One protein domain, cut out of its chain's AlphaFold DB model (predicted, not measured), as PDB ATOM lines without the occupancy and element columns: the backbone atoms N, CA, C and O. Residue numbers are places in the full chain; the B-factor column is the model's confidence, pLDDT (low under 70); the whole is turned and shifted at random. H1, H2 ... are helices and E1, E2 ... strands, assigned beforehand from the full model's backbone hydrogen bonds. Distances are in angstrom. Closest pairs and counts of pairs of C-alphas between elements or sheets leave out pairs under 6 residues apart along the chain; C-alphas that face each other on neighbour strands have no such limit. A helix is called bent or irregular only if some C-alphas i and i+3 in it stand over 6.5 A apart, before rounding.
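Overview. This is residues 208 to 286, 307 to 414 and 442 to 472 of the 753 residues of the protein "Hypothetical protein" of Dictyocha speculum (UniProt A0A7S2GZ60). Long helices H1, H3, H4 and H7 come together at one end, where arm H3b sits among H1a, H4 and H7, and fan out from there: H1b and H3a fold back on each other with H2 near their far end, while H4 and H7 run side by side in part. At the other end of H4, H5 makes the middle of a cluster with H6, H8 and H9, and H6 also packs on H3a; residues 208 to 213 stick out. The 218 printed residues hold nine named helices, with strand E1 between H3 and H4, and the class is mostly helix. The whole is loose, with a radius of gyration of the C-alphas of 22.4 A and spans of 72 by 48 by 31 A.

Arrangement. By its hydrogen bonds H1, residues 214 to 245, was assigned as one helix, but it is bent: C-alphas 222 and 225 are 7.0 A apart, and arms H1a, 214 to 222, and H1b, 225 to 245, stand at 43 degrees. H2, residues 251 to 255, touches residues 236 to 244 of H1b; the closest C-alphas, of Arg 240 and Leu 254, are 5.9 A apart. H3, residues 258 to 282, was likewise assigned as one helix but is bent, with C-alphas 271 and 274 7.3 A apart and arms H3a, 258 to 271, and H3b, 274 to 282, at 59 degrees. H3a touches H1b at a shallow tilt of 19 degrees, opposite ways, closest at the C-alphas of Phe 232 and Met 261, 6.8 A. Strand E1, residues 307 to 309, pairs with no named strand. H4, residues 316 to 344, is only just irregular, with C-alphas 319 and 322 6.7 A apart, and has a kink of 40 degrees near residue 323; its residues 324 to 332 touch H3b, closest at the C-alphas of Ala 280 and Ala 324, 5.1 A. H5, residues 346 to 360, and H4 only just touch, and only at the corner, closest at the C-alphas of Leu 343 and Lys 349, 6.4 A. H6, residues 374 to 384, is irregular, with C-alphas 379 and 382 8.3 A apart, and touches H3a at a shallow tilt of 5 degrees, the same way, closest at the C-alphas of His 259 and Gln 379, 4.6 A. Residues 396 to 403 of H7, residues 394 to 411, touch residues 332 to 340 of H4, opposite ways, closest at the C-alphas of Pro 336 and Val 396, 6.3 A. H8, residues 443 to 452, is only just irregular, with C-alphas 444 and 447 6.7 A apart, and touches H5, closest at the C-alphas of Ala 360 and Lys 446, 4.6 A. H9, residues 454 to 471, only just touches H5, with 3 pairs of C-alphas within 8 A, closest at those of Leu 357 and Leu 457, 7.2 A. Every O i to N i+4 pair is within hydrogen-bond range in H1a, H1b, H3a, H3b, H7 and H9, against 0 of 1 in H2, where 2 of 2 O i to N i+3 pairs are, 20 of 25 in H4, 9 of 11 in H5, 4 of 7 in H6 and 4 of 6 in H8.

Along the chain. H1a begins at C-alpha 214, (1.887, 99.930, -39.307), and H1b is 30.1 A long. H3a is 20.2 A long and H4 40.0 A. H5 is 21.5 A, H7 25.8 A and H9 25.9 A long, with H9 ending at C-alpha 471, (47.032, 70.021, -12.197).

Size, cuts and confidence. The two C-alphas farthest apart, of Ser 307 and Ser 472, are 73.5 A apart. Residues 287 to 306 and 415 to 441 are not printed; the C-alphas across these cuts are 11.8 A and 41.4 A apart. Of the links that are printed whole, H5 to H6 is long, with 13 residues. The mean pLDDT of the printed part is 87.8, and residues 469 to 472 are under 70.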
ATOM      1  N   CYS A 208       2.218 110.054 -32.982       80.94
ATOM      2  CA  CYS A 208       2.000 111.433 -32.534       80.94
ATOM      3  C   CYS A 208       3.142 112.392 -32.937       80.94
ATOM      4  O   CYS A 208       2.978 113.606 -32.839       80.94
ATOM      5  N   LEU A 209       4.324 111.888 -33.324       79.69
ATOM      6  CA  LEU A 209       5.481 112.720 -33.697       79.69
ATOM      7  C   LEU A 209       5.749 112.760 -35.194       79.69
ATOM      8  O   LEU A 209       6.247 113.757 -35.716       79.69
ATOM      9  N   THR A 210       5.552 111.629 -35.855       83.00
ATOM     10  CA  THR A 210       5.956 111.435 -37.239       83.00
ATOM     11  C   THR A 210       5.022 110.441 -37.895       83.00
ATOM     12  O   THR A 210       4.456 109.574 -37.238       83.00
ATOM     13  N   THR A 211       4.902 110.538 -39.214       82.50
ATOM     14  CA  THR A 211       4.135 109.588 -40.016       82.50
ATOM     15  C   THR A 211       4.785 108.203 -39.925       82.50
ATOM     16  O   THR A 211       5.831 107.966 -40.540       82.50
ATOM     17  N   VAL A 212       4.204 107.300 -39.135       82.75
ATOM     18  CA  VAL A 212       4.652 105.908 -38.999       82.75
ATOM     19  C   VAL A 212       3.515 105.011 -39.450       82.75
ATOM     20  O   VAL A 212       2.493 104.939 -38.786       82.75
ATOM     21  N   SER A 213       3.694 104.310 -40.570       86.44
ATOM     22  CA  SER A 213       2.742 103.270 -40.954       86.44
ATOM     23  C   SER A 213       2.926 102.021 -40.092       86.44
ATOM     24  O   SER A 213       4.033 101.735 -39.612       86.44
ATOM     25  N   TYR A 214       1.859 101.230 -39.975       86.62
ATOM     26  CA  TYR A 214       1.887  99.930 -39.307       86.62
ATOM     27  C   TYR A 214       3.046  99.044 -39.798       86.62
ATOM     28  O   TYR A 214       3.761  98.438 -39.000       86.62
ATOM     29  N   GLU A 215       3.304  99.015 -41.109       89.69
ATOM     30  CA  GLU A 215       4.399  98.237 -41.695       89.69
ATOM     31  C   GLU A 215       5.778  98.619 -41.133       89.69
ATOM     32  O   GLU A 215       6.561  97.743 -40.753       89.69
ATOM     33  N   TYR A 216       6.091  99.916 -41.048       89.31
ATOM     34  CA  TYR A 216       7.371 100.358 -40.487       89.31
ATOM     35  C   TYR A 216       7.464 100.058 -38.992       89.31
ATOM     36  O   TYR A 216       8.535  99.657 -38.527       89.31
ATOM     37  N   LYS A 217       6.354 100.199 -38.253       88.12
ATOM     38  CA  LYS A 217       6.267  99.803 -36.839       88.12
ATOM     39  C   LYS A 217       6.609  98.323 -36.673       88.12
ATOM     40  O   LYS A 217       7.469  97.975 -35.863       88.12
ATOM     41  N   TRP A 218       6.009  97.468 -37.497       92.12
ATOM     42  CA  TRP A 218       6.240  96.028 -37.480       92.12
ATOM     43  C   TRP A 218       7.705  95.674 -37.766       92.12
ATOM     44  O   TRP A 218       8.336  94.970 -36.975       92.12
ATOM     45  N   TYR A 219       8.301  96.228 -38.831       93.44
ATOM     46  CA  TYR A 219       9.719  95.995 -39.137       93.44
ATOM     47  C   TYR A 219      10.651  96.482 -38.030       93.44
ATOM     48  O   TYR A 219      11.647  95.817 -37.731       93.44
ATOM     49  N   ALA A 220      10.353  97.631 -37.420       90.81
ATOM     50  CA  ALA A 220      11.150  98.160 -36.323       90.81
ATOM     51  C   ALA A 220      11.176  97.170 -35.154       90.81
ATOM     52  O   ALA A 220      12.268  96.799 -34.716       90.81
ATOM     53  N   VAL A 221      10.011  96.679 -34.720       91.25
ATOM     54  CA  VAL A 221       9.894  95.722 -33.610       91.25
ATOM     55  C   VAL A 221      10.571  94.388 -33.935       91.25
ATOM     56  O   VAL A 221      11.429  93.935 -33.179       91.25
ATOM     57  N   GLU A 222      10.276  93.788 -35.087       94.00
ATOM     58  CA  GLU A 222      10.825  92.476 -35.471       94.00
ATOM     59  C   GLU A 222      12.335  92.494 -35.755       94.00
ATOM     60  O   GLU A 222      13.021  91.466 -35.697       94.00
ATOM     61  N   SER A 223      12.896  93.676 -36.022       94.12
ATOM     62  CA  SER A 223      14.341  93.859 -36.174       94.12
ATOM     63  C   SER A 223      15.091  93.974 -34.841       94.12
ATOM     64  O   SER A 223      16.309  93.771 -34.826       94.12
ATOM     65  N   VAL A 224      14.411  94.240 -33.715       91.69
ATOM     66  CA  VAL A 224      15.043  94.455 -32.396       91.69
ATOM     67  C   VAL A 224      15.990  93.310 -31.994       91.69
ATOM     68  O   VAL A 224      17.141  93.604 -31.649       91.69
ATOM     69  N   PRO A 225      15.611  92.016 -32.086       93.62
ATOM     70  CA  PRO A 225      16.519  90.915 -31.755       93.62
ATOM     71  C   PRO A 225      17.788  90.911 -32.619       93.62
ATOM     72  O   PRO A 225      18.882  90.635 -32.117       93.62
ATOM     73  N   LEU A 226      17.671  91.266 -33.905       94.06
ATOM     74  CA  LEU A 226      18.806  91.356 -34.827       94.06
ATOM     75  C   LEU A 226      19.708  92.537 -34.482       94.06
ATOM     76  O   LEU A 226      20.926  92.375 -34.439       94.06
ATOM     77  N   VAL A 227      19.132  93.705 -34.191       93.94
ATOM     78  CA  VAL A 227      19.882  94.897 -33.768       93.94
ATOM     79  C   VAL A 227      20.682  94.599 -32.500       93.94
ATOM     80  O   VAL A 227      21.871  94.913 -32.438       93.94
ATOM     81  N   ILE A 228      20.079  93.919 -31.523       90.81
ATOM     82  CA  ILE A 228      20.761  93.498 -30.292       90.81
ATOM     83  C   ILE A 228      21.873  92.489 -30.600       90.81
ATOM     84  O   ILE A 228      22.989  92.625 -30.091       90.81
ATOM     85  N   PHE A 229      21.610  91.504 -31.462       91.94
ATOM     86  CA  PHE A 229      22.614  90.528 -31.885       91.94
ATOM     87  C   PHE A 229      23.817  91.202 -32.559       91.94
ATOM     88  O   PHE A 229      24.958  90.985 -32.142       91.94
ATOM     89  N   PHE A 230      23.589  92.068 -33.549       94.19
ATOM     90  CA  PHE A 230      24.657  92.816 -34.215       94.19
ATOM     91  C   PHE A 230      25.364  93.779 -33.260       94.19
ATOM     92  O   PHE A 230      26.588  93.885 -33.307       94.19
ATOM     93  N   GLY A 231      24.638  94.410 -32.335       92.38
ATOM     94  CA  GLY A 231      25.209  95.226 -31.264       92.38
ATOM     95  C   GLY A 231      26.179  94.432 -30.386       92.38
ATOM     96  O   GLY A 231      27.292  94.890 -30.118       92.38
ATOM     97  N   PHE A 232      25.825  93.199 -30.009       90.81
ATOM     98  CA  PHE A 232      26.735  92.294 -29.307       90.81
ATOM     99  C   PHE A 232      27.924  91.872 -30.177       90.81
ATOM    100  O   PHE A 232      29.052  91.837 -29.688       90.81
ATOM    101  N   VAL A 233      27.738  91.607 -31.468       92.38
ATOM    102  CA  VAL A 233      28.856  91.296 -32.375       92.38
ATOM    103  C   VAL A 233      29.835  92.474 -32.469       92.38
ATOM    104  O   VAL A 233      31.044  92.288 -32.318       92.38
ATOM    105  N   ILE A 234      29.336  93.701 -32.629       93.81
ATOM    106  CA  ILE A 234      30.157  94.921 -32.647       93.81
ATOM    107  C   ILE A 234      30.884  95.085 -31.311       93.81
ATOM    108  O   ILE A 234      32.106  95.227 -31.289       93.81
ATOM    109  N   ALA A 235      30.171  94.980 -30.186       90.44
ATOM    110  CA  ALA A 235      30.766  95.074 -28.855       90.44
ATOM    111  C   ALA A 235      31.842  93.998 -28.618       90.44
ATOM    112  O   ALA A 235      32.847  94.276 -27.956       90.44
ATOM    113  N   HIS A 236      31.672  92.798 -29.183       92.19
ATOM    114  CA  HIS A 236      32.674  91.736 -29.144       92.19
ATOM    115  C   HIS A 236      33.951  92.162 -29.867       92.19
ATOM    116  O   HIS A 236      35.037  92.097 -29.287       92.19
ATOM    117  N   TYR A 237      33.835  92.643 -31.106       92.69
ATOM    118  CA  TYR A 237      34.992  93.112 -31.862       92.69
ATOM    119  C   TYR A 237      35.651  94.322 -31.193       92.69
ATOM    120  O   TYR A 237      36.864  94.304 -31.007       92.69
ATOM    121  N   CYS A 238      34.891  95.315 -30.724       91.75
ATOM    122  CA  CYS A 238      35.432  96.467 -29.996       91.75
ATOM    123  C   CYS A 238      36.215  96.041 -28.745       91.75
ATOM    124  O   CYS A 238      37.367  96.441 -28.576       91.75
ATOM    125  N   LYS A 239      35.644  95.177 -27.892       88.25
ATOM    126  CA  LYS A 239      36.336  94.655 -26.698       88.25
ATOM    127  C   LYS A 239      37.549  93.807 -27.064       88.25
ATOM    128  O   LYS A 239      38.564  93.864 -26.373       88.25
ATOM    129  N   ARG A 240      37.464  93.029 -28.143       89.75
ATOM    130  CA  ARG A 240      38.575  92.235 -28.671       89.75
ATOM    131  C   ARG A 240      39.728  93.129 -29.120       89.75
ATOM    132  O   ARG A 240      40.849  92.906 -28.677       89.75
ATOM    133  N   TYR A 241      39.466  94.141 -29.944       90.62
ATOM    134  CA  TYR A 241      40.482  95.098 -30.388       90.62
ATOM    135  C   TYR A 241      41.065  95.880 -29.212       90.62
ATOM    136  O   TYR A 241      42.283  95.998 -29.115       90.62
ATOM    137  N   TYR A 242      40.228  96.320 -28.268       89.81
ATOM    138  CA  TYR A 242      40.684  96.991 -27.052       89.81
ATOM    139  C   TYR A 242      41.649  96.116 -26.236       89.81
ATOM    140  O   TYR A 242      42.740  96.554 -25.876       89.81
ATOM    141  N   LYS A 243      41.298  94.843 -26.007       88.56
ATOM    142  CA  LYS A 243      42.152  93.890 -25.281       88.56
ATOM    143  C   LYS A 243      43.445  93.551 -26.018       88.56
ATOM    144  O   LYS A 243      44.465  93.326 -25.372       88.56
ATOM    145  N   LEU A 244      43.394  93.499 -27.346       89.62
ATOM    146  CA  LEU A 244      44.555  93.217 -28.185       89.62
ATOM    147  C   LEU A 244      45.549  94.387 -28.172       89.62
ATOM    148  O   LEU A 244      46.743  94.160 -28.017       89.62
ATOM    149  N   ILE A 245      45.054  95.618 -28.341       91.75
ATOM    150  CA  ILE A 245      45.881  96.814 -28.550       91.75
ATOM    151  C   ILE A 245      46.309  97.444 -27.222       91.75
ATOM    152  O   ILE A 245      47.485  97.735 -27.040       91.75
ATOM    153  N   PHE A 246      45.379  97.666 -26.290       89.88
ATOM    154  CA  PHE A 246      45.669  98.402 -25.055       89.88
ATOM    155  C   PHE A 246      46.129  97.479 -23.926       89.88
ATOM    156  O   PHE A 246      47.091  97.787 -23.228       89.88
ATOM    157  N   LEU A 247      45.488  96.318 -23.771       85.75
ATOM    158  CA  LEU A 247      45.798  95.372 -22.687       85.75
ATOM    159  C   LEU A 247      46.822  94.296 -23.085       85.75
ATOM    160  O   LEU A 247      47.181  93.476 -22.244       85.75
ATOM    161  N   HIS A 248      47.274  94.272 -24.346       84.69
ATOM    162  CA  HIS A 248      48.251  93.309 -24.879       84.69
ATOM    163  C   HIS A 248      47.925  91.838 -24.536       84.69
ATOM    164  O   HIS A 248      48.807  90.999 -24.339       84.69
ATOM    165  N   ARG A 249      46.632  91.505 -24.440       81.69
ATOM    166  CA  ARG A 249      46.165  90.159 -24.086       81.69
ATOM    167  C   ARG A 249      46.107  89.273 -25.325       81.69
ATOM    168  O   ARG A 249      45.541  89.649 -26.349       81.69
ATOM    169  N   HIS A 250      46.607  88.044 -25.202       81.06
ATOM    170  CA  HIS A 250      46.621  87.051 -26.278       81.06
ATOM    171  C   HIS A 250      45.850  85.768 -25.917       81.06
ATOM    172  O   HIS A 250      45.518  85.504 -24.759       81.06
ATOM    173  N   GLY A 251      45.549  84.953 -26.933       80.50
ATOM    174  CA  GLY A 251      44.948  83.626 -26.768       80.50
ATOM    175  C   GLY A 251      43.508  83.639 -26.239       80.50
ATOM    176  O   GLY A 251      42.705  84.510 -26.579       80.50
ATOM    177  N   LYS A 252      43.162  82.649 -25.402       72.44
ATOM    178  CA  LYS A 252      41.792  82.432 -24.889       72.44
ATOM    179  C   LYS A 252      41.248  83.611 -24.067       72.44
ATOM    180  O   LYS A 252      40.045  83.863 -24.080       72.44
ATOM    181  N   LYS A 253      42.124  84.384 -23.411       75.56
ATOM    182  CA  LYS A 253      41.741  85.550 -22.592       75.56
ATOM    183  C   LYS A 253      41.088  86.668 -23.411       75.56
ATOM    184  O   LYS A 253      40.292  87.441 -22.872       75.56
ATOM    185  N   LEU A 254      41.351  86.710 -24.719       79.06
ATOM    186  CA  LEU A 254      40.804  87.706 -25.637       79.06
ATOM    187  C   LEU A 254      39.272  87.595 -25.770       79.06
ATOM    188  O   LEU A 254      38.558  88.594 -25.666       79.06
ATOM    189  N   ASN A 255      38.756  86.368 -25.882       83.56
ATOM    190  CA  ASN A 255      37.331  86.083 -26.097       83.56
ATOM    191  C   ASN A 255      36.569  85.734 -24.808       83.56
ATOM    192  O   ASN A 255      35.406  85.352 -24.862       83.56
ATOM    193  N   SER A 256      37.184  85.922 -23.640       79.62
ATOM    194  CA  SER A 256      36.600  85.624 -22.318       79.62
ATOM    195  C   SER A 256      35.217  86.244 -22.059       79.62
ATOM    196  O   SER A 256      34.429  85.701 -21.292       79.62
ATOM    197  N   HIS A 257      34.915  87.370 -22.705       82.25
ATOM    198  CA  HIS A 257      33.675  88.127 -22.542       82.25
ATOM    199  C   HIS A 257      32.500  87.574 -23.368       82.25
ATOM    200  O   HIS A 257      31.351  87.886 -23.068       82.25
ATOM    201  N   VAL A 258      32.768  86.730 -24.373       85.94
ATOM    202  CA  VAL A 258      31.739  86.157 -25.262       85.94
ATOM    203  C   VAL A 258      30.731  85.324 -24.476       85.94
ATOM    204  O   VAL A 258      29.539  85.380 -24.756       85.94
ATOM    205  N   HIS A 259      31.191  84.591 -23.458       85.19
ATOM    206  CA  HIS A 259      30.325  83.737 -22.649       85.19
ATOM    207  C   HIS A 259      29.177  84.523 -21.997       85.19
ATOM    208  O   HIS A 259      28.018  84.149 -22.145       85.19
ATOM    209  N   GLN A 260      29.497  85.656 -21.368       81.06
ATOM    210  CA  GLN A 260      28.512  86.524 -20.723       81.06
ATOM    211  C   GLN A 260      27.563  87.176 -21.738       81.06
ATOM    212  O   GLN A 260      26.385  87.363 -21.446       81.06
ATOM    213  N   MET A 261      28.057  87.512 -22.933       85.19
ATOM    214  CA  MET A 261      27.235  88.116 -23.987       85.19
ATOM    215  C   MET A 261      26.212  87.132 -24.548       85.19
ATOM    216  O   MET A 261      25.076  87.526 -24.783       85.19
ATOM    217  N   ILE A 262      26.582  85.855 -24.703       89.81
ATOM    218  CA  ILE A 262      25.638  84.801 -25.103       89.81
ATOM    219  C   ILE A 262      24.527  84.667 -24.053       89.81
ATOM    220  O   ILE A 262      23.354  84.705 -24.415       89.81
ATOM    221  N   GLY A 263      24.882  84.575 -22.766       86.88
ATOM    222  CA  GLY A 263      23.897  84.495 -21.681       86.88
ATOM    223  C   GLY A 263      22.973  85.709 -21.622       86.88
ATOM    224  O   GLY A 263      21.752  85.563 -21.588       86.88
ATOM    225  N   SER A 264      23.553  86.908 -21.726       85.50
ATOM    226  CA  SER A 264      22.797  88.165 -21.757       85.50
ATOM    227  C   SER A 264      21.861  88.227 -22.966       85.50
ATOM    228  O   SER A 264      20.708  88.611 -22.819       85.50
ATOM    229  N   GLY A 265      22.314  87.804 -24.151       89.88
ATOM    230  CA  GLY A 265      21.488  87.766 -25.360       89.88
ATOM    231  C   GLY A 265      20.296  86.818 -25.239       89.88
ATOM    232  O   GLY A 265      19.182  87.190 -25.603       89.88
ATOM    233  N   LEU A 266      20.493  85.631 -24.656       92.75
ATOM    234  CA  LEU A 266      19.401  84.684 -24.400       92.75
ATOM    235  C   LEU A 266      18.383  85.220 -23.386       92.75
ATOM    236  O   LEU A 266      17.195  84.922 -23.517       92.75
ATOM    237  N   MET A 267      18.828  86.007 -22.404       89.69
ATOM    238  CA  MET A 267      17.938  86.646 -21.433       89.69
ATOM    239  C   MET A 267      17.221  87.875 -21.974       89.69
ATOM    240  O   MET A 267      16.046  88.062 -21.684       89.69
ATOM    241  N   VAL A 268      17.863  88.690 -22.806       89.50
ATOM    242  CA  VAL A 268      17.154  89.780 -23.483       89.50
ATOM    243  C   VAL A 268      16.069  89.205 -24.392       89.50
ATOM    244  O   VAL A 268      14.928  89.654 -24.313       89.50
ATOM    245  N   MET A 269      16.379  88.142 -25.147       93.44
ATOM    246  CA  MET A 269      15.384  87.420 -25.947       93.44
ATOM    247  C   MET A 269      14.224  86.892 -25.091       93.44
ATOM    248  O   MET A 269      13.077  86.987 -25.506       93.44
ATOM    249  N   TYR A 270      14.496  86.389 -23.880       93.31
ATOM    250  CA  TYR A 270      13.455  85.945 -22.943       93.31
ATOM    251  C   TYR A 270      12.454  87.056 -22.595       93.31
ATOM    252  O   TYR A 270      11.246  86.812 -22.559       93.31
ATOM    253  N   TYR A 271      12.955  88.259 -22.303       91.31
ATOM    254  CA  TYR A 271      12.118  89.370 -21.855       91.31
ATOM    255  C   TYR A 271      11.283  89.965 -22.988       91.31
ATOM    256  O   TYR A 271      10.122  90.286 -22.759       91.31
ATOM    257  N   ILE A 272      11.823  90.045 -24.206       92.31
ATOM    258  CA  ILE A 272      11.085  90.559 -25.375       92.31
ATOM    259  C   ILE A 272      10.206  89.494 -26.055       92.31
ATOM    260  O   ILE A 272       9.414  89.826 -26.932       92.31
ATOM    261  N   TYR A 273      10.329  88.218 -25.663       94.12
ATOM    262  CA  TYR A 273       9.695  87.081 -26.343       94.12
ATOM    263  C   TYR A 273       8.182  87.224 -26.514       94.12
ATOM    264  O   TYR A 273       7.665  86.909 -27.582       94.12
ATOM    265  N   LEU A 274       7.476  87.672 -25.470       92.25
ATOM    266  CA  LEU A 274       6.017  87.804 -25.494       92.25
ATOM    267  C   LEU A 274       5.584  88.805 -26.572       92.25
ATOM    268  O   LEU A 274       4.755  88.464 -27.409       92.25
ATOM    269  N   TYR A 275       6.208  89.983 -26.600       91.75
ATOM    270  CA  TYR A 275       5.852  91.050 -27.533       91.75
ATOM    271  C   TYR A 275       6.257  90.750 -28.981       91.75
ATOM    272  O   TYR A 275       5.445  90.911 -29.886       91.75
ATOM    273  N   ILE A 276       7.465  90.213 -29.203       94.19
ATOM    274  CA  ILE A 276       7.893  89.749 -30.537       94.19
ATOM    275  C   ILE A 276       6.937  88.662 -31.046       94.19
ATOM    276  O   ILE A 276       6.525  88.677 -32.197       94.19
ATOM    277  N   SER A 277       6.538  87.721 -30.184       94.75
ATOM    278  CA  SER A 277       5.605  86.671 -30.598       94.75
ATOM    279  C   SER A 277       4.242  87.249 -30.969       94.75
ATOM    280  O   SER A 277       3.654  86.815 -31.954       94.75
ATOM    281  N   GLN A 278       3.745  88.228 -30.209       92.06
ATOM    282  CA  GLN A 278       2.485  88.908 -30.506       92.06
ATOM    283  C   GLN A 278       2.534  89.588 -31.878       92.06
ATOM    284  O   GLN A 278       1.702  89.278 -32.725       92.06
ATOM    285  N   MET A 279       3.548  90.416 -32.143       92.06
ATOM    286  CA  MET A 279       3.702  91.104 -33.432       92.06
ATOM    287  C   MET A 279       3.894  90.136 -34.609       92.06
ATOM    288  O   MET A 279       3.351  90.363 -35.693       92.06
ATOM    289  N   ALA A 280       4.605  89.024 -34.407       95.31
ATOM    290  CA  ALA A 280       4.799  88.011 -35.440       95.31
ATOM    291  C   ALA A 280       3.485  87.328 -35.857       95.31
ATOM    292  O   ALA A 280       3.291  87.036 -37.038       95.31
ATOM    293  N   PHE A 281       2.584  87.062 -34.905       94.00
ATOM    294  CA  PHE A 281       1.290  86.432 -35.184       94.00
ATOM    295  C   PHE A 281       0.201  87.430 -35.599       94.00
ATOM    296  O   PHE A 281      -0.727  87.032 -36.300       94.00
ATOM    297  N   ASP A 282       0.315  88.707 -35.232       91.38
ATOM    298  CA  ASP A 282      -0.709  89.722 -35.506       91.38
ATOM    299  C   ASP A 282      -0.944  89.969 -37.010       91.38
ATOM    300  O   ASP A 282      -2.067  90.204 -37.436       91.38
ATOM    301  N   VAL A 283       0.074  89.768 -37.857       93.06
ATOM    302  CA  VAL A 283      -0.055  89.812 -39.333       93.06
ATOM    303  C   VAL A 283      -1.054  88.778 -39.879       93.06
ATOM    304  O   VAL A 283      -1.573  88.932 -40.984       93.06
ATOM    305  N   PHE A 284      -1.322  87.709 -39.127       92.12
ATOM    306  CA  PHE A 284      -2.285  86.668 -39.491       92.12
ATOM    307  C   PHE A 284      -3.644  86.840 -38.800       92.12
ATOM    308  O   PHE A 284      -4.538  86.023 -39.015       92.12
ATOM    309  N   ASN A 285      -3.805  87.877 -37.978       90.00
ATOM    310  CA  ASN A 285      -5.029  88.171 -37.247       90.00
ATOM    311  C   ASN A 285      -6.034  88.902 -38.150       90.00
ATOM    312  O   ASN A 285      -6.265  90.105 -38.016       90.00
ATOM    313  N   CYS A 286      -6.575  88.159 -39.113       90.50
ATOM    314  CA  CYS A 286      -7.549  88.635 -40.086       90.50
ATOM    315  C   CYS A 286      -8.936  88.078 -39.764       90.50
ATOM    316  O   CYS A 286      -9.100  86.857 -39.729       90.50
ATOM    317  N   SER A 307      -8.148  99.374 -41.790       85.81
ATOM    318  CA  SER A 307      -8.132  99.982 -43.126       85.81
ATOM    319  C   SER A 307      -7.599  99.035 -44.208       85.81
ATOM    320  O   SER A 307      -7.775  99.296 -45.394       85.81
ATOM    321  N   GLU A 308      -6.931  97.944 -43.826       89.38
ATOM    322  CA  GLU A 308      -6.257  97.023 -44.741       89.38
ATOM    323  C   GLU A 308      -7.037  95.711 -44.900       89.38
ATOM    324  O   GLU A 308      -7.302  94.986 -43.935       89.38
ATOM    325  N   VAL A 309      -7.371  95.382 -46.153       90.06
ATOM    326  CA  VAL A 309      -8.049  94.131 -46.521       90.06
ATOM    327  C   VAL A 309      -7.033  92.986 -46.588       90.06
ATOM    328  O   VAL A 309      -5.996  93.079 -47.250       90.06
ATOM    329  N   CYS A 310      -7.336  91.871 -45.930       92.31
ATOM    330  CA  CYS A 310      -6.525  90.660 -45.952       92.31
ATOM    331  C   CYS A 310      -6.745  89.827 -47.222       92.31
ATOM    332  O   CYS A 310      -7.832  89.797 -47.795       92.31
ATOM    333  N   TYR A 311      -5.715  89.067 -47.613       91.62
ATOM    334  CA  TYR A 311      -5.754  88.088 -48.712       91.62
ATOM    335  C   TYR A 311      -6.027  88.652 -50.119       91.62
ATOM    336  O   TYR A 311      -6.192  87.874 -51.059       91.62
ATOM    337  N   GLU A 312      -6.015  89.974 -50.296       90.19
ATOM    338  CA  GLU A 312      -6.068  90.614 -51.614       90.19
ATOM    339  C   GLU A 312      -4.656  90.824 -52.196       90.19
ATOM    340  O   GLU A 312      -3.673  91.036 -51.472       90.19
ATOM    341  N   GLU A 313      -4.530  90.740 -53.525       88.38
ATOM    342  CA  GLU A 313      -3.255  90.948 -54.215       88.38
ATOM    343  C   GLU A 313      -2.759  92.389 -54.021       88.38
ATOM    344  O   GLU A 313      -3.474  93.351 -54.277       88.38
ATOM    345  N   GLY A 314      -1.509  92.544 -53.579       87.31
ATOM    346  CA  GLY A 314      -0.921  93.860 -53.305       87.31
ATOM    347  C   GLY A 314      -1.235  94.435 -51.919       87.31
ATOM    348  O   GLY A 314      -0.661  95.470 -51.582       87.31
ATOM    349  N   SER A 315      -2.055  93.754 -51.106       89.56
ATOM    350  CA  SER A 315      -2.318  94.144 -49.714       89.56
ATOM    351  C   SER A 315      -1.038  94.192 -48.872       89.56
ATOM    352  O   SER A 315      -0.097  93.407 -49.071       89.56
ATOM    353  N   MET A 316      -1.005  95.099 -47.890       90.56
ATOM    354  CA  MET A 316       0.092  95.183 -46.922       90.56
ATOM    355  C   MET A 316       0.293  93.835 -46.209       90.56
ATOM    356  O   MET A 316       1.422  93.354 -46.102       90.56
ATOM    357  N   GLN A 317      -0.797  93.173 -45.811       93.19
ATOM    358  CA  GLN A 317      -0.781  91.870 -45.140       93.19
ATOM    359  C   GLN A 317      -0.006  90.807 -45.939       93.19
ATOM    360  O   GLN A 317       0.899  90.167 -45.398       93.19
ATOM    361  N   MET A 318      -0.278  90.662 -47.240       91.00
ATOM    362  CA  MET A 318       0.415  89.692 -48.102       91.00
ATOM    363  C   MET A 318       1.911  89.999 -48.259       91.00
ATOM    364  O   MET A 318       2.709  89.076 -48.465       91.00
ATOM    365  N   ARG A 319       2.314  91.271 -48.141       91.75
ATOM    366  CA  ARG A 319       3.727  91.685 -48.124       91.75
ATOM    367  C   ARG A 319       4.394  91.394 -46.780       91.75
ATOM    368  O   ARG A 319       5.543  90.970 -46.767       91.75
ATOM    369  N   LEU A 320       3.714  91.553 -45.649       94.06
ATOM    370  CA  LEU A 320       4.312  91.223 -44.350       94.06
ATOM    371  C   LEU A 320       4.328  89.715 -44.069       94.06
ATOM    372  O   LEU A 320       5.240  89.240 -43.390       94.06
ATOM    373  N   GLN A 321       3.385  88.939 -44.618       93.62
ATOM    374  CA  GLN A 321       3.185  87.531 -44.245       93.62
ATOM    375  C   GLN A 321       4.460  86.680 -44.349       93.62
ATOM    376  O   GLN A 321       4.710  85.816 -43.511       93.62
ATOM    377  N   TYR A 322       5.294  86.904 -45.372       93.06
ATOM    378  CA  TYR A 322       6.473  86.068 -45.591       93.06
ATOM    379  C   TYR A 322       7.574  86.368 -44.577       93.06
ATOM    380  O   TYR A 322       8.266  85.451 -44.132       93.06
ATOM    381  N   TYR A 323       7.709  87.630 -44.164       95.75
ATOM    382  CA  TYR A 323       8.584  88.003 -43.060       95.75
ATOM    383  C   TYR A 323       8.025  87.513 -41.725       95.75
ATOM    384  O   TYR A 323       8.795  87.027 -40.899       95.75
ATOM    385  N   ALA A 324       6.706  87.563 -41.539       95.94
ATOM    386  CA  ALA A 324       6.044  87.053 -40.344       95.94
ATOM    387  C   ALA A 324       6.272  85.542 -40.164       95.94
ATOM    388  O   ALA A 324       6.625  85.096 -39.075       95.94
ATOM    389  N   TYR A 325       6.218  84.745 -41.239       96.06
ATOM    390  CA  TYR A 325       6.603  83.327 -41.174       96.06
ATOM    391  C   TYR A 325       8.057  83.126 -40.726       96.06
ATOM    392  O   TYR A 325       8.336  82.221 -39.935       96.06
ATOM    393  N   LEU A 326       8.993  83.960 -41.193       96.06
ATOM    394  CA  LEU A 326      10.387  83.896 -40.742       96.06
ATOM    395  C   LEU A 326      10.505  84.250 -39.254       96.06
ATOM    396  O   LEU A 326      11.180  83.525 -38.522       96.06
ATOM    397  N   ALA A 327       9.821  85.301 -38.796       96.31
ATOM    398  CA  ALA A 327       9.772  85.680 -37.385       96.31
ATOM    399  C   ALA A 327       9.222  84.535 -36.516       96.31
ATOM    400  O   ALA A 327       9.849  84.152 -35.527       96.31
ATOM    401  N   ILE A 328       8.137  83.876 -36.937       96.81
ATOM    402  CA  ILE A 328       7.574  82.711 -36.235       96.81
ATOM    403  C   ILE A 328       8.588  81.560 -36.155       96.81
ATOM    404  O   ILE A 328       8.788  80.970 -35.089       96.81
ATOM    405  N   ILE A 329       9.258  81.233 -37.263       96.75
ATOM    406  CA  ILE A 329      10.227  80.130 -37.306       96.75
ATOM    407  C   ILE A 329      11.429  80.420 -36.400       96.75
ATOM    408  O   ILE A 329      11.824  79.558 -35.613       96.75
ATOM    409  N   PHE A 330      12.021  81.612 -36.491       95.50
ATOM    410  CA  PHE A 330      13.258  81.930 -35.775       95.50
ATOM    411  C   PHE A 330      13.028  82.332 -34.319       95.50
ATOM    412  O   PHE A 330      13.795  81.918 -33.447       95.50
ATOM    413  N   TYR A 331      11.986  83.109 -34.040       95.50
ATOM    414  CA  TYR A 331      11.733  83.669 -32.717       95.50
ATOM    415  C   TYR A 331      10.729  82.826 -31.942       95.50
ATOM    416  O   TYR A 331      11.093  82.287 -30.898       95.50
ATOM    417  N   CYS A 332       9.512  82.630 -32.459       96.00
ATOM    418  CA  CYS A 332       8.451  81.937 -31.720       96.00
ATOM    419  C   CYS A 332       8.788  80.462 -31.468       96.00
ATOM    420  O   CYS A 332       8.637  79.989 -30.343       96.00
ATOM    421  N   ILE A 333       9.281  79.749 -32.490       96.75
ATOM    422  CA  ILE A 333       9.637  78.319 -32.419       96.75
ATOM    423  C   ILE A 333      11.131  78.133 -32.130       96.75
ATOM    424  O   ILE A 333      11.511  77.330 -31.273       96.75
ATOM    425  N   GLY A 334      11.994  78.879 -32.823       96.50
ATOM    426  CA  GLY A 334      13.444  78.718 -32.734       96.50
ATOM    427  C   GLY A 334      13.993  78.962 -31.331       96.50
ATOM    428  O   GLY A 334      14.806  78.170 -30.851       96.50
ATOM    429  N   TYR A 335      13.515  79.988 -30.622       96.19
ATOM    430  CA  TYR A 335      13.997  80.290 -29.273       96.19
ATOM    431  C   TYR A 335      13.676  79.182 -28.243       96.19
ATOM    432  O   TYR A 335      14.618  78.685 -27.613       96.19
ATOM    433  N   PRO A 336      12.420  78.697 -28.096       96.44
ATOM    434  CA  PRO A 336      12.125  77.537 -27.251       96.44
ATOM    435  C   PRO A 336      12.923  76.284 -27.623       96.44
ATOM    436  O   PRO A 336      13.370  75.556 -26.732       96.44
ATOM    437  N   VAL A 337      13.133  76.027 -28.921       96.69
ATOM    438  CA  VAL A 337      13.933  74.887 -29.399       96.69
ATOM    439  C   VAL A 337      15.393  75.028 -28.974       96.69
ATOM    440  O   VAL A 337      15.974  74.065 -28.475       96.69
ATOM    441  N   VAL A 338      15.981  76.221 -29.094       96.00
ATOM    442  CA  VAL A 338      17.353  76.502 -28.641       96.00
ATOM    443  C   VAL A 338      17.480  76.316 -27.129       96.00
ATOM    444  O   VAL A 338      18.401  75.629 -26.680       96.00
ATOM    445  N   LEU A 339      16.547  76.847 -26.331       95.88
ATOM    446  CA  LEU A 339      16.548  76.638 -24.877       95.88
ATOM    447  C   LEU A 339      16.417  75.155 -24.515       95.88
ATOM    448  O   LEU A 339      17.159  74.653 -23.670       95.88
ATOM    449  N   SER A 340      15.512  74.445 -25.186       95.50
ATOM    450  CA  SER A 340      15.304  73.008 -24.997       95.50
ATOM    451  C   SER A 340      16.561  72.219 -25.348       95.50
ATOM    452  O   SER A 340      16.982  71.358 -24.581       95.50
ATOM    453  N   TYR A 341      17.224  72.547 -26.456       95.69
ATOM    454  CA  TYR A 341      18.487  71.930 -26.845       95.69
ATOM    455  C   TYR A 341      19.591  72.174 -25.806       95.69
ATOM    456  O   TYR A 341      20.320  71.249 -25.453       95.69
ATOM    457  N   ILE A 342      19.706  73.388 -25.263       94.88
ATOM    458  CA  ILE A 342      20.721  73.709 -24.250       94.88
ATOM    459  C   ILE A 342      20.442  72.969 -22.934       94.88
ATOM    460  O   ILE A 342      21.363  72.368 -22.374       94.88
ATOM    461  N   LEU A 343      19.197  72.988 -22.448       94.50
ATOM    462  CA  LEU A 343      18.826  72.516 -21.107       94.50
ATOM    463  C   LEU A 343      18.487  71.019 -21.035       94.50
ATOM    464  O   LEU A 343      18.718  70.388 -20.002       94.50
ATOM    465  N   LEU A 344      17.942  70.430 -22.101       93.12
ATOM    466  CA  LEU A 344      17.516  69.023 -22.121       93.12
ATOM    467  C   LEU A 344      18.581  68.076 -22.681       93.12
ATOM    468  O   LEU A 344      18.474  66.863 -22.493       93.12
ATOM    469  N   ASN A 345      19.632  68.593 -23.325       94.25
ATOM    470  CA  ASN A 345      20.731  67.762 -23.808       94.25
ATOM    471  C   ASN A 345      21.391  66.997 -22.645       94.25
ATOM    472  O   ASN A 345      21.830  67.584 -21.652       94.25
ATOM    473  N   ALA A 346      21.498  65.673 -22.791       90.31
ATOM    474  CA  ALA A 346      21.998  64.762 -21.763       90.31
ATOM    475  C   ALA A 346      23.402  65.128 -21.249       90.31
ATOM    476  O   ALA A 346      23.689  64.953 -20.063       90.31
ATOM    477  N   ALA A 347      24.264  65.673 -22.116       88.19
ATOM    478  CA  ALA A 347      25.601  66.125 -21.730       88.19
ATOM    479  C   ALA A 347      25.563  67.362 -20.815       88.19
ATOM    480  O   ALA A 347      26.353  67.466 -19.875       88.19
ATOM    481  N   ASN A 348      24.630  68.281 -21.067       92.00
ATOM    482  CA  ASN A 348      24.483  69.517 -20.302       92.00
ATOM    483  C   ASN A 348      23.717  69.286 -19.001       92.00
ATOM    484  O   ASN A 348      24.071  69.875 -17.987       92.00
ATOM    485  N   LYS A 349      22.745  68.365 -18.989       90.56
ATOM    486  CA  LYS A 349      21.962  68.011 -17.795       90.56
ATOM    487  C   LYS A 349      22.841  67.680 -16.586       90.56
ATOM    488  O   LYS A 349      22.577  68.160 -15.488       90.56
ATOM    489  N   LYS A 350      23.904  66.889 -16.782       89.44
ATOM    490  CA  LYS A 350      24.847  66.551 -15.701       89.44
ATOM    491  C   LYS A 350      25.590  67.786 -15.184       89.44
ATOM    492  O   LYS A 350      25.693  67.962 -13.977       89.44
ATOM    493  N   LYS A 351      26.049  68.657 -16.091       90.69
ATOM    494  CA  LYS A 351      26.746  69.908 -15.746       90.69
ATOM    495  C   LYS A 351      25.840  70.875 -14.984       90.69
ATOM    496  O   LYS A 351      26.263  71.461 -13.998       90.69
ATOM    497  N   ILE A 352      24.588  70.993 -15.424       92.50
ATOM    498  CA  ILE A 352      23.559  71.824 -14.795       92.50
ATOM    499  C   ILE A 352      23.286  71.346 -13.368       92.50
ATOM    500  O   ILE A 352      23.387  72.144 -12.441       92.50
ATOM    501  N   ARG A 353      23.018  70.045 -13.177       91.19
ATOM    502  CA  ARG A 353      22.772  69.477 -11.840       91.19
ATOM    503  C   ARG A 353      23.962  69.714 -10.911       91.19
ATOM    504  O   ARG A 353      23.769  70.146  -9.782       91.19
ATOM    505  N   HIS A 354      25.177  69.481 -11.405       89.38
ATOM    506  CA  HIS A 354      26.407  69.701 -10.649       89.38
ATOM    507  C   HIS A 354      26.544  71.167 -10.203       89.38
ATOM    508  O   HIS A 354      26.781  71.430  -9.028       89.38
ATOM    509  N   ASP A 355      26.325  72.134 -11.101       89.50
ATOM    510  CA  ASP A 355      26.421  73.559 -10.758       89.50
ATOM    511  C   ASP A 355      25.285  74.041  -9.835       89.50
ATOM    512  O   ASP A 355      25.518  74.861  -8.948       89.50
ATOM    513  N   GLN A 356      24.067  73.506  -9.981       90.50
ATOM    514  CA  GLN A 356      22.944  73.812  -9.083       90.50
ATOM    515  C   GLN A 356      23.184  73.298  -7.659       90.50
ATOM    516  O   GLN A 356      22.858  74.003  -6.704       90.50
ATOM    517  N   LEU A 357      23.772  72.105  -7.507       88.38
ATOM    518  CA  LEU A 357      24.141  71.556  -6.197       88.38
ATOM    519  C   LEU A 357      25.243  72.390  -5.532       88.38
ATOM    520  O   LEU A 357      25.113  72.749  -4.365       88.38
ATOM    521  N   LEU A 358      26.273  72.793  -6.285       84.94
ATOM    522  CA  LEU A 358      27.304  73.702  -5.772       84.94
ATOM    523  C   LEU A 358      26.709  75.062  -5.359       84.94
ATOM    524  O   LEU A 358      27.020  75.564  -4.278       84.94
ATOM    525  N   ARG A 359      25.785  75.631  -6.154       83.88
ATOM    526  CA  ARG A 359      25.050  76.861  -5.785       83.88
ATOM    527  C   ARG A 359      24.260  76.684  -4.485       83.88
ATOM    528  O   ARG A 359      24.228  77.622  -3.692       83.88
ATOM    529  N   ALA A 360      23.612  75.537  -4.275       83.50
ATOM    530  CA  ALA A 360      22.819  75.281  -3.071       83.50
ATOM    531  C   ALA A 360      23.676  75.327  -1.794       83.50
ATOM    532  O   ALA A 360      23.231  75.845  -0.775       83.50
ATOM    533  N   CYS A 361      24.933  74.889  -1.871       79.94
ATOM    534  CA  CYS A 361      25.885  74.952  -0.761       79.94
ATOM    535  C   CYS A 361      26.718  76.252  -0.735       79.94
ATOM    536  O   CYS A 361      27.752  76.293  -0.080       79.94
ATOM    537  N   ASN A 362      26.308  77.301  -1.465       79.69
ATOM    538  CA  ASN A 362      27.033  78.574  -1.605       79.69
ATOM    539  C   ASN A 362      28.488  78.436  -2.114       79.69
ATOM    540  O   ASN A 362      29.330  79.290  -1.852       79.69
ATOM    541  N   THR A 363      28.785  77.395  -2.899       75.56
ATOM    542  CA  THR A 363      30.100  77.158  -3.517       75.56
ATOM    543  C   THR A 363      30.020  77.188  -5.055       75.56
ATOM    544  O   THR A 363      28.988  77.498  -5.661       75.56
ATOM    545  N   GLY A 364      31.144  76.941  -5.737       73.94
ATOM    546  CA  GLY A 364      31.189  76.803  -7.201       73.94
ATOM    547  C   GLY A 364      31.245  78.114  -7.997       73.94
ATOM    548  O   GLY A 364      31.120  78.093  -9.223       73.94
ATOM    549  N   THR A 365      31.437  79.254  -7.332       74.94
ATOM    550  CA  THR A 365      31.542  80.587  -7.958       74.94
ATOM    551  C   THR A 365      32.868  80.805  -8.687       74.94
ATOM    552  O   THR A 365      32.930  81.593  -9.630       74.94
ATOM    553  N   THR A 366      33.925  80.089  -8.295       77.31
ATOM    554  CA  THR A 366      35.270  80.233  -8.863       77.31
ATOM    555  C   THR A 366      35.679  79.008  -9.674       77.31
ATOM    556  O   THR A 366      35.203  77.891  -9.449       77.31
ATOM    557  N   ARG A 367      36.644  79.191 -10.586       76.50
ATOM    558  CA  ARG A 367      37.206  78.100 -11.398       76.50
ATOM    559  C   ARG A 367      37.842  76.989 -10.550       76.50
ATOM    560  O   ARG A 367      37.765  75.834 -10.939       76.50
ATOM    561  N   LYS A 368      38.408  77.325  -9.382       74.12
ATOM    562  CA  LYS A 368      38.996  76.355  -8.435       74.12
ATOM    563  C   LYS A 368      37.938  75.480  -7.760       74.12
ATOM    564  O   LYS A 368      38.194  74.312  -7.469       74.12
ATOM    565  N   THR A 369      36.760  76.053  -7.507       73.75
ATOM    566  CA  THR A 369      35.619  75.359  -6.887       73.75
ATOM    567  C   THR A 369      34.719  74.644  -7.894       73.75
ATOM    568  O   THR A 369      33.988  73.747  -7.508       73.75
ATOM    569  N   ASN A 370      34.758  75.015  -9.177       82.31
ATOM    570  CA  ASN A 370      33.945  74.396 -10.228       82.31
ATOM    571  C   ASN A 370      34.720  74.266 -11.557       82.31
ATOM    572  O   ASN A 370      34.366  74.893 -12.556       82.31
ATOM    573  N   PRO A 371      35.794  73.464 -11.617       79.81
ATOM    574  CA  PRO A 371      36.650  73.389 -12.803       79.81
ATOM    575  C   PRO A 371      35.918  72.865 -14.050       79.81
ATOM    576  O   PRO A 371      36.239  73.266 -15.168       79.81
ATOM    577  N   PHE A 372      34.912  72.004 -13.874       82.12
ATOM    578  CA  PHE A 372      34.229  71.325 -14.977       82.12
ATOM    579  C   PHE A 372      33.059  72.113 -15.576       82.12
ATOM    580  O   PHE A 372      32.799  71.999 -16.777       82.12
ATOM    581  N   CYS A 373      32.343  72.901 -14.765       86.06
ATOM    582  CA  CYS A 373      31.117  73.579 -15.193       86.06
ATOM    583  C   CYS A 373      31.241  75.110 -15.219       86.06
ATOM    584  O   CYS A 373      30.317  75.770 -15.681       86.06
ATOM    585  N   TYR A 374      32.375  75.695 -14.815       82.25
ATOM    586  CA  TYR A 374      32.540  77.154 -14.726       82.25
ATOM    587  C   TYR A 374      32.321  77.914 -16.046       82.25
ATOM    588  O   TYR A 374      31.657  78.950 -16.058       82.25
ATOM    589  N   GLU A 375      32.822  77.408 -17.180       82.81
ATOM    590  CA  GLU A 375      32.568  78.041 -18.489       82.81
ATOM    591  C   GLU A 375      31.082  77.974 -18.876       82.81
ATOM    592  O   GLU A 375      30.527  78.939 -19.400       82.81
ATOM    593  N   PHE A 376      30.427  76.852 -18.563       87.12
ATOM    594  CA  PHE A 376      29.005  76.645 -18.821       87.12
ATOM    595  C   PHE A 376      28.138  77.546 -17.929       87.12
ATOM    596  O   PHE A 376      27.196  78.174 -18.411       87.12
ATOM    597  N   ARG A 377      28.502  77.685 -16.649       87.69
ATOM    598  CA  ARG A 377      27.891  78.625 -15.702       87.69
ATOM    599  C   ARG A 377      27.958  80.051 -16.232       87.69
ATOM    600  O   ARG A 377      26.932  80.711 -16.307       87.69
ATOM    601  N   LYS A 378      29.122  80.512 -16.694       81.81
ATOM    602  CA  LYS A 378      29.272  81.865 -17.263       81.81
ATOM    603  C   LYS A 378      28.349  82.159 -18.445       81.81
ATOM    604  O   LYS A 378      28.034  83.321 -18.675       81.81
ATOM    605  N   GLN A 379      27.972  81.137 -19.210       85.25
ATOM    606  CA  GLN A 379      27.098  81.285 -20.372       85.25
ATOM    607  C   GLN A 379      25.618  81.182 -20.034       85.25
ATOM    608  O   GLN A 379      24.821  81.917 -20.599       85.25
ATOM    609  N   TYR A 380      25.241  80.241 -19.170       89.31
ATOM    610  CA  TYR A 380      23.849  79.802 -19.061       89.31
ATOM    611  C   TYR A 380      23.298  79.847 -17.637       89.31
ATOM    612  O   TYR A 380      22.174  79.399 -17.432       89.31
ATOM    613  N   CYS A 381      24.059  80.358 -16.660       84.94
ATOM    614  CA  CYS A 381      23.669  80.407 -15.246       84.94
ATOM    615  C   CYS A 381      22.239  80.913 -15.040       84.94
ATOM    616  O   CYS A 381      21.437  80.241 -14.391       84.94
ATOM    617  N   ASP A 382      21.900  82.042 -15.654       82.94
ATOM    618  CA  ASP A 382      20.609  82.690 -15.450       82.94
ATOM    619  C   ASP A 382      19.424  81.821 -15.923       82.94
ATOM    620  O   ASP A 382      18.311  81.958 -15.416       82.94
ATOM    621  N   LEU A 383      19.640  80.893 -16.870       89.00
ATOM    622  CA  LEU A 383      18.579  80.053 -17.443       89.00
ATOM    623  C   LEU A 383      18.091  78.956 -16.492       89.00
ATOM    624  O   LEU A 383      16.934  78.554 -16.588       89.00
ATOM    625  N   TYR A 384      18.958  78.442 -15.617       90.69
ATOM    626  CA  TYR A 384      18.652  77.255 -14.807       90.69
ATOM    627  C   TYR A 384      18.921  77.426 -13.316       90.69
ATOM    628  O   TYR A 384      18.308  76.726 -12.509       90.69
ATOM    629  N   LEU A 385      19.819  78.330 -12.910       87.25
ATOM    630  CA  LEU A 385      20.250  78.381 -11.517       87.25
ATOM    631  C   LEU A 385      19.117  78.779 -10.571       87.25
ATOM    632  O   LEU A 385      19.199  78.449  -9.393       87.25
ATOM    633  N   ASN A 386      18.106  79.514 -11.039       86.62
ATOM    634  CA  ASN A 386      16.981  79.954 -10.203       86.62
ATOM    635  C   ASN A 386      16.032  78.812  -9.823       86.62
ATOM    636  O   ASN A 386      15.177  78.993  -8.959       86.62
ATOM    637  N   TYR A 387      16.195  77.645 -10.446       91.12
ATOM    638  CA  TYR A 387      15.352  76.478 -10.250       91.12
ATOM    639  C   TYR A 387      16.078  75.379  -9.478       91.12
ATOM    640  O   TYR A 387      17.307  75.279  -9.500       91.12
ATOM    641  N   LYS A 388      15.302  74.514  -8.826       90.81
ATOM    642  CA  LYS A 388      15.786  73.322  -8.128       90.81
ATOM    643  C   LYS A 388      16.420  72.316  -9.102       90.81
ATOM    644  O   LYS A 388      16.020  72.258 -10.270       90.81
ATOM    645  N   PRO A 389      17.327  71.437  -8.628       90.19
ATOM    646  CA  PRO A 389      18.003  70.454  -9.478       90.19
ATOM    647  C   PRO A 389      17.083  69.404 -10.109       90.19
ATOM    648  O   PRO A 389      17.504  68.691 -11.016       90.19
ATOM    649  N   ALA A 390      15.841  69.275  -9.635       90.44
ATOM    650  CA  ALA A 390      14.817  68.420 -10.237       90.44
ATOM    651  C   ALA A 390      14.074  69.096 -11.410       90.44
ATOM    652  O   ALA A 390      13.547  68.402 -12.279       90.44
ATOM    653  N   PHE A 391      14.067  70.433 -11.466       93.12
ATOM    654  CA  PHE A 391      13.238  71.242 -12.370       93.12
ATOM    655  C   PHE A 391      14.069  72.222 -13.216       93.12
ATOM    656  O   PHE A 391      13.629  73.323 -13.532       93.12
ATOM    657  N   TRP A 392      15.277  71.827 -13.627       92.38
ATOM    658  CA  TRP A 392      16.196  72.681 -14.400       92.38
ATOM    659  C   TRP A 392      15.635  73.176 -15.748       92.38
ATOM    660  O   TRP A 392      16.156  74.130 -16.321       92.38
ATOM    661  N   TYR A 393      14.592  72.527 -16.271       93.44
ATOM    662  CA  TYR A 393      13.938  72.852 -17.541       93.44
ATOM    663  C   TYR A 393      12.789  73.866 -17.406       93.44
ATOM    664  O   TYR A 393      12.155  74.204 -18.405       93.44
ATOM    665  N   TRP A 394      12.498  74.364 -16.198       95.06
ATOM    666  CA  TRP A 394      11.306  75.179 -15.936       95.06
ATOM    667  C   TRP A 394      11.223  76.470 -16.762       95.06
ATOM    668  O   TRP A 394      10.133  76.904 -17.143       95.06
ATOM    669  N   LYS A 395      12.369  77.056 -17.131       93.06
ATOM    670  CA  LYS A 395      12.408  78.224 -18.023       93.06
ATOM    671  C   LYS A 395      11.736  77.939 -19.373       93.06
ATOM    672  O   LYS A 395      11.004  78.785 -19.871       93.06
ATOM    673  N   VAL A 396      11.913  76.733 -19.926       95.44
ATOM    674  CA  VAL A 396      11.260  76.301 -21.177       95.44
ATOM    675  C   VAL A 396       9.745  76.246 -21.000       95.44
ATOM    676  O   VAL A 396       9.019  76.772 -21.835       95.44
ATOM    677  N   MET A 397       9.266  75.681 -19.886       95.06
ATOM    678  CA  MET A 397       7.830  75.638 -19.573       95.06
ATOM    679  C   MET A 397       7.230  77.043 -19.476       95.06
ATOM    680  O   MET A 397       6.128  77.283 -19.963       95.06
ATOM    681  N   THR A 398       7.982  77.986 -18.902       93.88
ATOM    682  CA  THR A 398       7.561  79.390 -18.787       93.88
ATOM    683  C   THR A 398       7.429  80.047 -20.163       93.88
ATOM    684  O   THR A 398       6.436  80.720 -20.430       93.88
ATOM    685  N   VAL A 399       8.384  79.811 -21.068       95.75
ATOM    686  CA  VAL A 399       8.339  80.331 -22.447       95.75
ATOM    687  C   VAL A 399       7.198  79.697 -23.252       95.75
ATOM    688  O   VAL A 399       6.473  80.413 -23.935       95.75
ATOM    689  N   ILE A 400       6.974  78.384 -23.125       95.75
ATOM    690  CA  ILE A 400       5.839  77.703 -23.772       95.75
ATOM    691  C   ILE A 400       4.511  78.304 -23.301       95.75
ATOM    692  O   ILE A 400       3.642  78.576 -24.124       95.75
ATOM    693  N   ARG A 401       4.359  78.572 -21.998       95.62
ATOM    694  CA  ARG A 401       3.173  79.254 -21.461       95.62
ATOM    695  C   ARG A 401       2.967  80.622 -22.116       95.62
ATOM    696  O   ARG A 401       1.852  80.906 -22.532       95.62
ATOM    697  N   LYS A 402       4.020  81.439 -22.257       94.88
ATOM    698  CA  LYS A 402       3.935  82.744 -22.945       94.88
ATOM    699  C   LYS A 402       3.452  82.600 -24.392       94.88
ATOM    700  O   LYS A 402       2.579  83.349 -24.809       94.88
ATOM    701  N   LEU A 403       3.965  81.611 -25.127       95.50
ATOM    702  CA  LEU A 403       3.524  81.333 -26.497       95.50
ATOM    703  C   LEU A 403       2.040  80.950 -26.553       95.50
ATOM    704  O   LEU A 403       1.312  81.459 -27.397       95.50
ATOM    705  N   LEU A 404       1.580  80.085 -25.643       96.00
ATOM    706  CA  LEU A 404       0.170  79.694 -25.567       96.00
ATOM    707  C   LEU A 404      -0.745  80.889 -25.275       96.00
ATOM    708  O   LEU A 404      -1.804  80.988 -25.882       96.00
ATOM    709  N   ILE A 405      -0.327  81.800 -24.390       94.38
ATOM    710  CA  ILE A 405      -1.076  83.029 -24.091       94.38
ATOM    711  C   ILE A 405      -1.223  83.884 -25.356       94.38
ATOM    712  O   ILE A 405      -2.336  84.282 -25.680       94.38
ATOM    713  N   VAL A 406      -0.136  84.106 -26.102       93.38
ATOM    714  CA  VAL A 406      -0.164  84.888 -27.352       93.38
ATOM    715  C   VAL A 406      -1.057  84.235 -28.410       93.38
ATOM    716  O   VAL A 406      -1.880  84.911 -29.024       93.38
ATOM    717  N   LEU A 407      -0.939  82.919 -28.605       93.31
ATOM    718  CA  LEU A 407      -1.755  82.189 -29.578       93.31
ATOM    719  C   LEU A 407      -3.248  82.284 -29.255       93.31
ATOM    720  O   LEU A 407      -4.048  82.529 -30.149       93.31
ATOM    721  N   VAL A 408      -3.625  82.117 -27.985       93.31
ATOM    722  CA  VAL A 408      -5.020  82.257 -27.551       93.31
ATOM    723  C   VAL A 408      -5.499  83.700 -27.709       93.31
ATOM    724  O   VAL A 408      -6.596  83.916 -28.218       93.31
ATOM    725  N   ALA A 409      -4.684  84.679 -27.306       89.06
ATOM    726  CA  ALA A 409      -5.037  86.091 -27.377       89.06
ATOM    727  C   ALA A 409      -5.302  86.555 -28.820       89.06
ATOM    728  O   ALA A 409      -6.211  87.349 -29.033       89.06
ATOM    729  N   LEU A 410      -4.572  86.035 -29.808       88.62
ATOM    730  CA  LEU A 410      -4.745  86.442 -31.205       88.62
ATOM    731  C   LEU A 410      -5.764  85.579 -31.959       88.62
ATOM    732  O   LEU A 410      -6.667  86.124 -32.583       88.62
ATOM    733  N   LEU A 411      -5.679  84.246 -31.874       86.56
ATOM    734  CA  LEU A 411      -6.522  83.350 -32.686       86.56
ATOM    735  C   LEU A 411      -8.004  83.363 -32.292       86.56
ATOM    736  O   LEU A 411      -8.844  82.950 -33.085       86.56
ATOM    737  N   LEU A 412      -8.327  83.779 -31.064       87.88
ATOM    738  CA  LEU A 412      -9.696  83.788 -30.540       87.88
ATOM    739  C   LEU A 412     -10.232  85.201 -30.284       87.88
ATOM    740  O   LEU A 412     -11.263  85.330 -29.633       87.88
ATOM    741  N   LYS A 413      -9.572  86.253 -30.792       83.69
ATOM    742  CA  LYS A 413      -9.914  87.662 -30.510       83.69
ATOM    743  C   LYS A 413     -11.386  88.013 -30.780       83.69
ATOM    744  O   LYS A 413     -11.953  88.827 -30.060       83.69
ATOM    745  N   ASN A 414     -12.013  87.373 -31.766       79.38
ATOM    746  CA  ASN A 414     -13.408  87.643 -32.148       79.38
ATOM    747  C   ASN A 414     -14.436  86.869 -31.317       79.38
ATOM    748  O   ASN A 414     -15.622  87.171 -31.355       79.38
ATOM    749  N   SER A 442      14.539  79.224  -3.544       80.31
ATOM    750  CA  SER A 442      14.707  80.403  -2.682       80.31
ATOM    751  C   SER A 442      15.967  80.274  -1.816       80.31
ATOM    752  O   SER A 442      16.512  79.182  -1.639       80.31
ATOM    753  N   ASN A 443      16.439  81.382  -1.236       73.38
ATOM    754  CA  ASN A 443      17.594  81.358  -0.331       73.38
ATOM    755  C   ASN A 443      17.358  80.476   0.908       73.38
ATOM    756  O   ASN A 443      18.286  79.808   1.356       73.38
ATOM    757  N   THR A 444      16.120  80.421   1.402       70.62
ATOM    758  CA  THR A 444      15.712  79.587   2.542       70.62
ATOM    759  C   THR A 444      15.794  78.090   2.236       70.62
ATOM    760  O   THR A 444      16.201  77.302   3.084       70.62
ATOM    761  N   GLU A 445      15.479  77.681   1.006       77.81
ATOM    762  CA  GLU A 445      15.465  76.268   0.603       77.81
ATOM    763  C   GLU A 445      16.858  75.721   0.239       77.81
ATOM    764  O   GLU A 445      17.058  74.506   0.226       77.81
ATOM    765  N   LYS A 446      17.845  76.589  -0.031       78.75
ATOM    766  CA  LYS A 446      19.211  76.186  -0.424       78.75
ATOM    767  C   LYS A 446      19.872  75.237   0.576       78.75
ATOM    768  O   LYS A 446      20.432  74.218   0.178       78.75
ATOM    769  N   GLN A 447      19.783  75.561   1.868       77.44
ATOM    770  CA  GLN A 447      20.401  74.755   2.925       77.44
ATOM    771  C   GLN A 447      19.782  73.358   3.004       77.44
ATOM    772  O   GLN A 447      20.504  72.381   3.198       77.44
ATOM    773  N   GLN A 448      18.467  73.253   2.801       81.56
ATOM    774  CA  GLN A 448      17.776  71.967   2.786       81.56
ATOM    775  C   GLN A 448      18.218  71.114   1.592       81.56
ATOM    776  O   GLN A 448      18.586  69.958   1.770       81.56
ATOM    777  N   VAL A 449      18.301  71.704   0.395       82.88
ATOM    778  CA  VAL A 449      18.766  71.002  -0.817       82.88
ATOM    779  C   VAL A 449      20.204  70.487  -0.665       82.88
ATOM    780  O   VAL A 449      20.517  69.400  -1.148       82.88
ATOM    781  N   CYS A 450      21.078  71.241   0.012       83.00
ATOM    782  CA  CYS A 450      22.452  70.810   0.285       83.00
ATOM    783  C   CYS A 450      22.487  69.578   1.215       83.00
ATOM    784  O   CYS A 450      23.258  68.651   0.973       83.00
ATOM    785  N   LYS A 451      21.612  69.525   2.232       84.00
ATOM    786  CA  LYS A 451      21.480  68.366   3.136       84.00
ATOM    787  C   LYS A 451      20.910  67.139   2.424       84.00
ATOM    788  O   LYS A 451      21.451  66.047   2.569       84.00
ATOM    789  N   ASP A 452      19.868  67.320   1.614       85.38
ATOM    790  CA  ASP A 452      19.196  66.218   0.911       85.38
ATOM    791  C   ASP A 452      20.117  65.507  -0.105       85.38
ATOM    792  O   ASP A 452      19.922  64.330  -0.409       85.38
ATOM    793  N   HIS A 453      21.132  66.207  -0.624       86.75
ATOM    794  CA  HIS A 453      22.066  65.701  -1.636       86.75
ATOM    795  C   HIS A 453      23.520  65.588  -1.143       86.75
ATOM    796  O   HIS A 453      24.453  65.631  -1.950       86.75
ATOM    797  N   GLU A 454      23.735  65.404   0.163       85.94
ATOM    798  CA  GLU A 454      25.075  65.350   0.772       85.94
ATOM    799  C   GLU A 454      25.984  64.273   0.143       85.94
ATOM    800  O   GLU A 454      27.170  64.503  -0.094       85.94
ATOM    801  N   GLU A 455      25.445  63.092  -0.175       86.38
ATOM    802  CA  GLU A 455      26.221  62.007  -0.795       86.38
ATOM    803  C   GLU A 455      26.688  62.350  -2.216       86.38
ATOM    804  O   GLU A 455      27.851  62.125  -2.559       86.38
ATOM    805  N   GLU A 456      25.809  62.933  -3.037       85.88
ATOM    806  CA  GLU A 456      26.164  63.390  -4.387       85.88
ATOM    807  C   GLU A 456      27.238  64.483  -4.321       85.88
ATOM    808  O   GLU A 456      28.187  64.471  -5.107       85.88
ATOM    809  N   LEU A 457      27.133  65.392  -3.350       84.44
ATOM    810  CA  LEU A 457      28.113  66.453  -3.122       84.44
ATOM    811  C   LEU A 457      29.492  65.902  -2.752       84.44
ATOM    812  O   LEU A 457      30.488  66.377  -3.295       84.44
ATOM    813  N   LYS A 458      29.574  64.862  -1.913       86.88
ATOM    814  CA  LYS A 458      30.853  64.207  -1.575       86.88
ATOM    815  C   LYS A 458      31.544  63.628  -2.808       86.88
ATOM    816  O   LYS A 458      32.762  63.739  -2.939       86.88
ATOM    817  N   ILE A 459      30.781  63.033  -3.725       87.62
ATOM    818  CA  ILE A 459      31.317  62.505  -4.991       87.62
ATOM    819  C   ILE A 459      31.854  63.653  -5.851       87.62
ATOM    820  O   ILE A 459      32.978  63.589  -6.349       87.62
ATOM    821  N   ILE A 460      31.075  64.726  -5.980       84.50
ATOM    822  CA  ILE A 460      31.451  65.935  -6.719       84.50
ATOM    823  C   ILE A 460      32.741  66.545  -6.161       84.50
ATOM    824  O   ILE A 460      33.669  66.851  -6.912       84.50
ATOM    825  N   GLU A 461      32.834  66.688  -4.844       84.62
ATOM    826  CA  GLU A 461      34.002  67.252  -4.177       84.62
ATOM    827  C   GLU A 461      35.247  66.378  -4.378       84.62
ATOM    828  O   GLU A 461      36.333  66.893  -4.656       84.62
ATOM    829  N   GLN A 462      35.100  65.050  -4.331       84.94
ATOM    830  CA  GLN A 462      36.181  64.120  -4.668       84.94
ATOM    831  C   GLN A 462      36.645  64.277  -6.119       84.94
ATOM    832  O   GLN A 462      37.850  64.298  -6.374       84.94
ATOM    833  N   GLU A 463      35.729  64.420  -7.079       84.56
ATOM    834  CA  GLU A 463      36.074  64.674  -8.484       84.56
ATOM    835  C   GLU A 463      36.838  65.992  -8.655       84.56
ATOM    836  O   GLU A 463      37.846  66.029  -9.366       84.56
ATOM    837  N   ILE A 464      36.408  67.056  -7.969       82.88
ATOM    838  CA  ILE A 464      37.077  68.366  -7.973       82.88
ATOM    839  C   ILE A 464      38.479  68.258  -7.364       82.88
ATOM    840  O   ILE A 464      39.445  68.751  -7.951       82.88
ATOM    841  N   ASN A 465      38.623  67.574  -6.229       82.19
ATOM    842  CA  ASN A 465      39.914  67.366  -5.569       82.19
ATOM    843  C   ASN A 465      40.864  66.524  -6.428       82.19
ATOM    844  O   ASN A 465      42.045  66.851  -6.560       82.19
ATOM    845  N   ASN A 466      40.356  65.486  -7.092       81.06
ATOM    846  CA  ASN A 466      41.130  64.677  -8.033       81.06
ATOM    847  C   ASN A 466      41.569  65.486  -9.263       81.06
ATOM    848  O   ASN A 466      42.694  65.321  -9.737       81.06
ATOM    849  N   ALA A 467      40.715  66.381  -9.769       73.06
ATOM    850  CA  ALA A 467      41.061  67.297 -10.855       73.06
ATOM    851  C   ALA A 467      42.154  68.287 -10.436       73.06
ATOM    852  O   ALA A 467      43.133  68.454 -11.160       73.06
ATOM    853  N   ARG A 468      42.040  68.857  -9.230       70.31
ATOM    854  CA  ARG A 468      43.057  69.734  -8.631       70.31
ATOM    855  C   ARG A 468      44.394  69.008  -8.458       70.31
ATOM    856  O   ARG A 468      45.445  69.547  -8.784       70.31
ATOM    857  N   THR A 469      44.355  67.743  -8.036       61.47
ATOM    858  CA  THR A 469      45.551  66.897  -7.874       61.47
ATOM    859  C   THR A 469      46.211  66.555  -9.220       61.47
ATOM    860  O   THR A 469      47.420  66.350  -9.271       61.47
ATOM    861  N   ARG A 470      45.457  66.538 -10.331       55.16
ATOM    862  CA  ARG A 470      45.993  66.335 -11.694       55.16
ATOM    863  C   ARG A 470      46.649  67.580 -12.302       55.16
ATOM    864  O   ARG A 470      47.496  67.415 -13.173       55.16
ATOM    865  N   GLU A 471      46.301  68.786 -11.853       48.72
ATOM    866  CA  GLU A 471      47.032  70.021 -12.197       48.72
ATOM    867  C   GLU A 471      48.307  70.194 -11.342       48.72
ATOM    868  O   GLU A 471      49.249  70.864 -11.750       48.72
ATOM    869  N   SER A 472      48.402  69.498 -10.204       48.34
ATOM    870  CA  SER A 472      49.525  69.556  -9.258       48.34
ATOM    871  C   SER A 472      50.623  68.500  -9.516       48.34
ATOM    872  O   SER A 472      51.006  67.763  -8.604       48.34
TER     873      SER A 472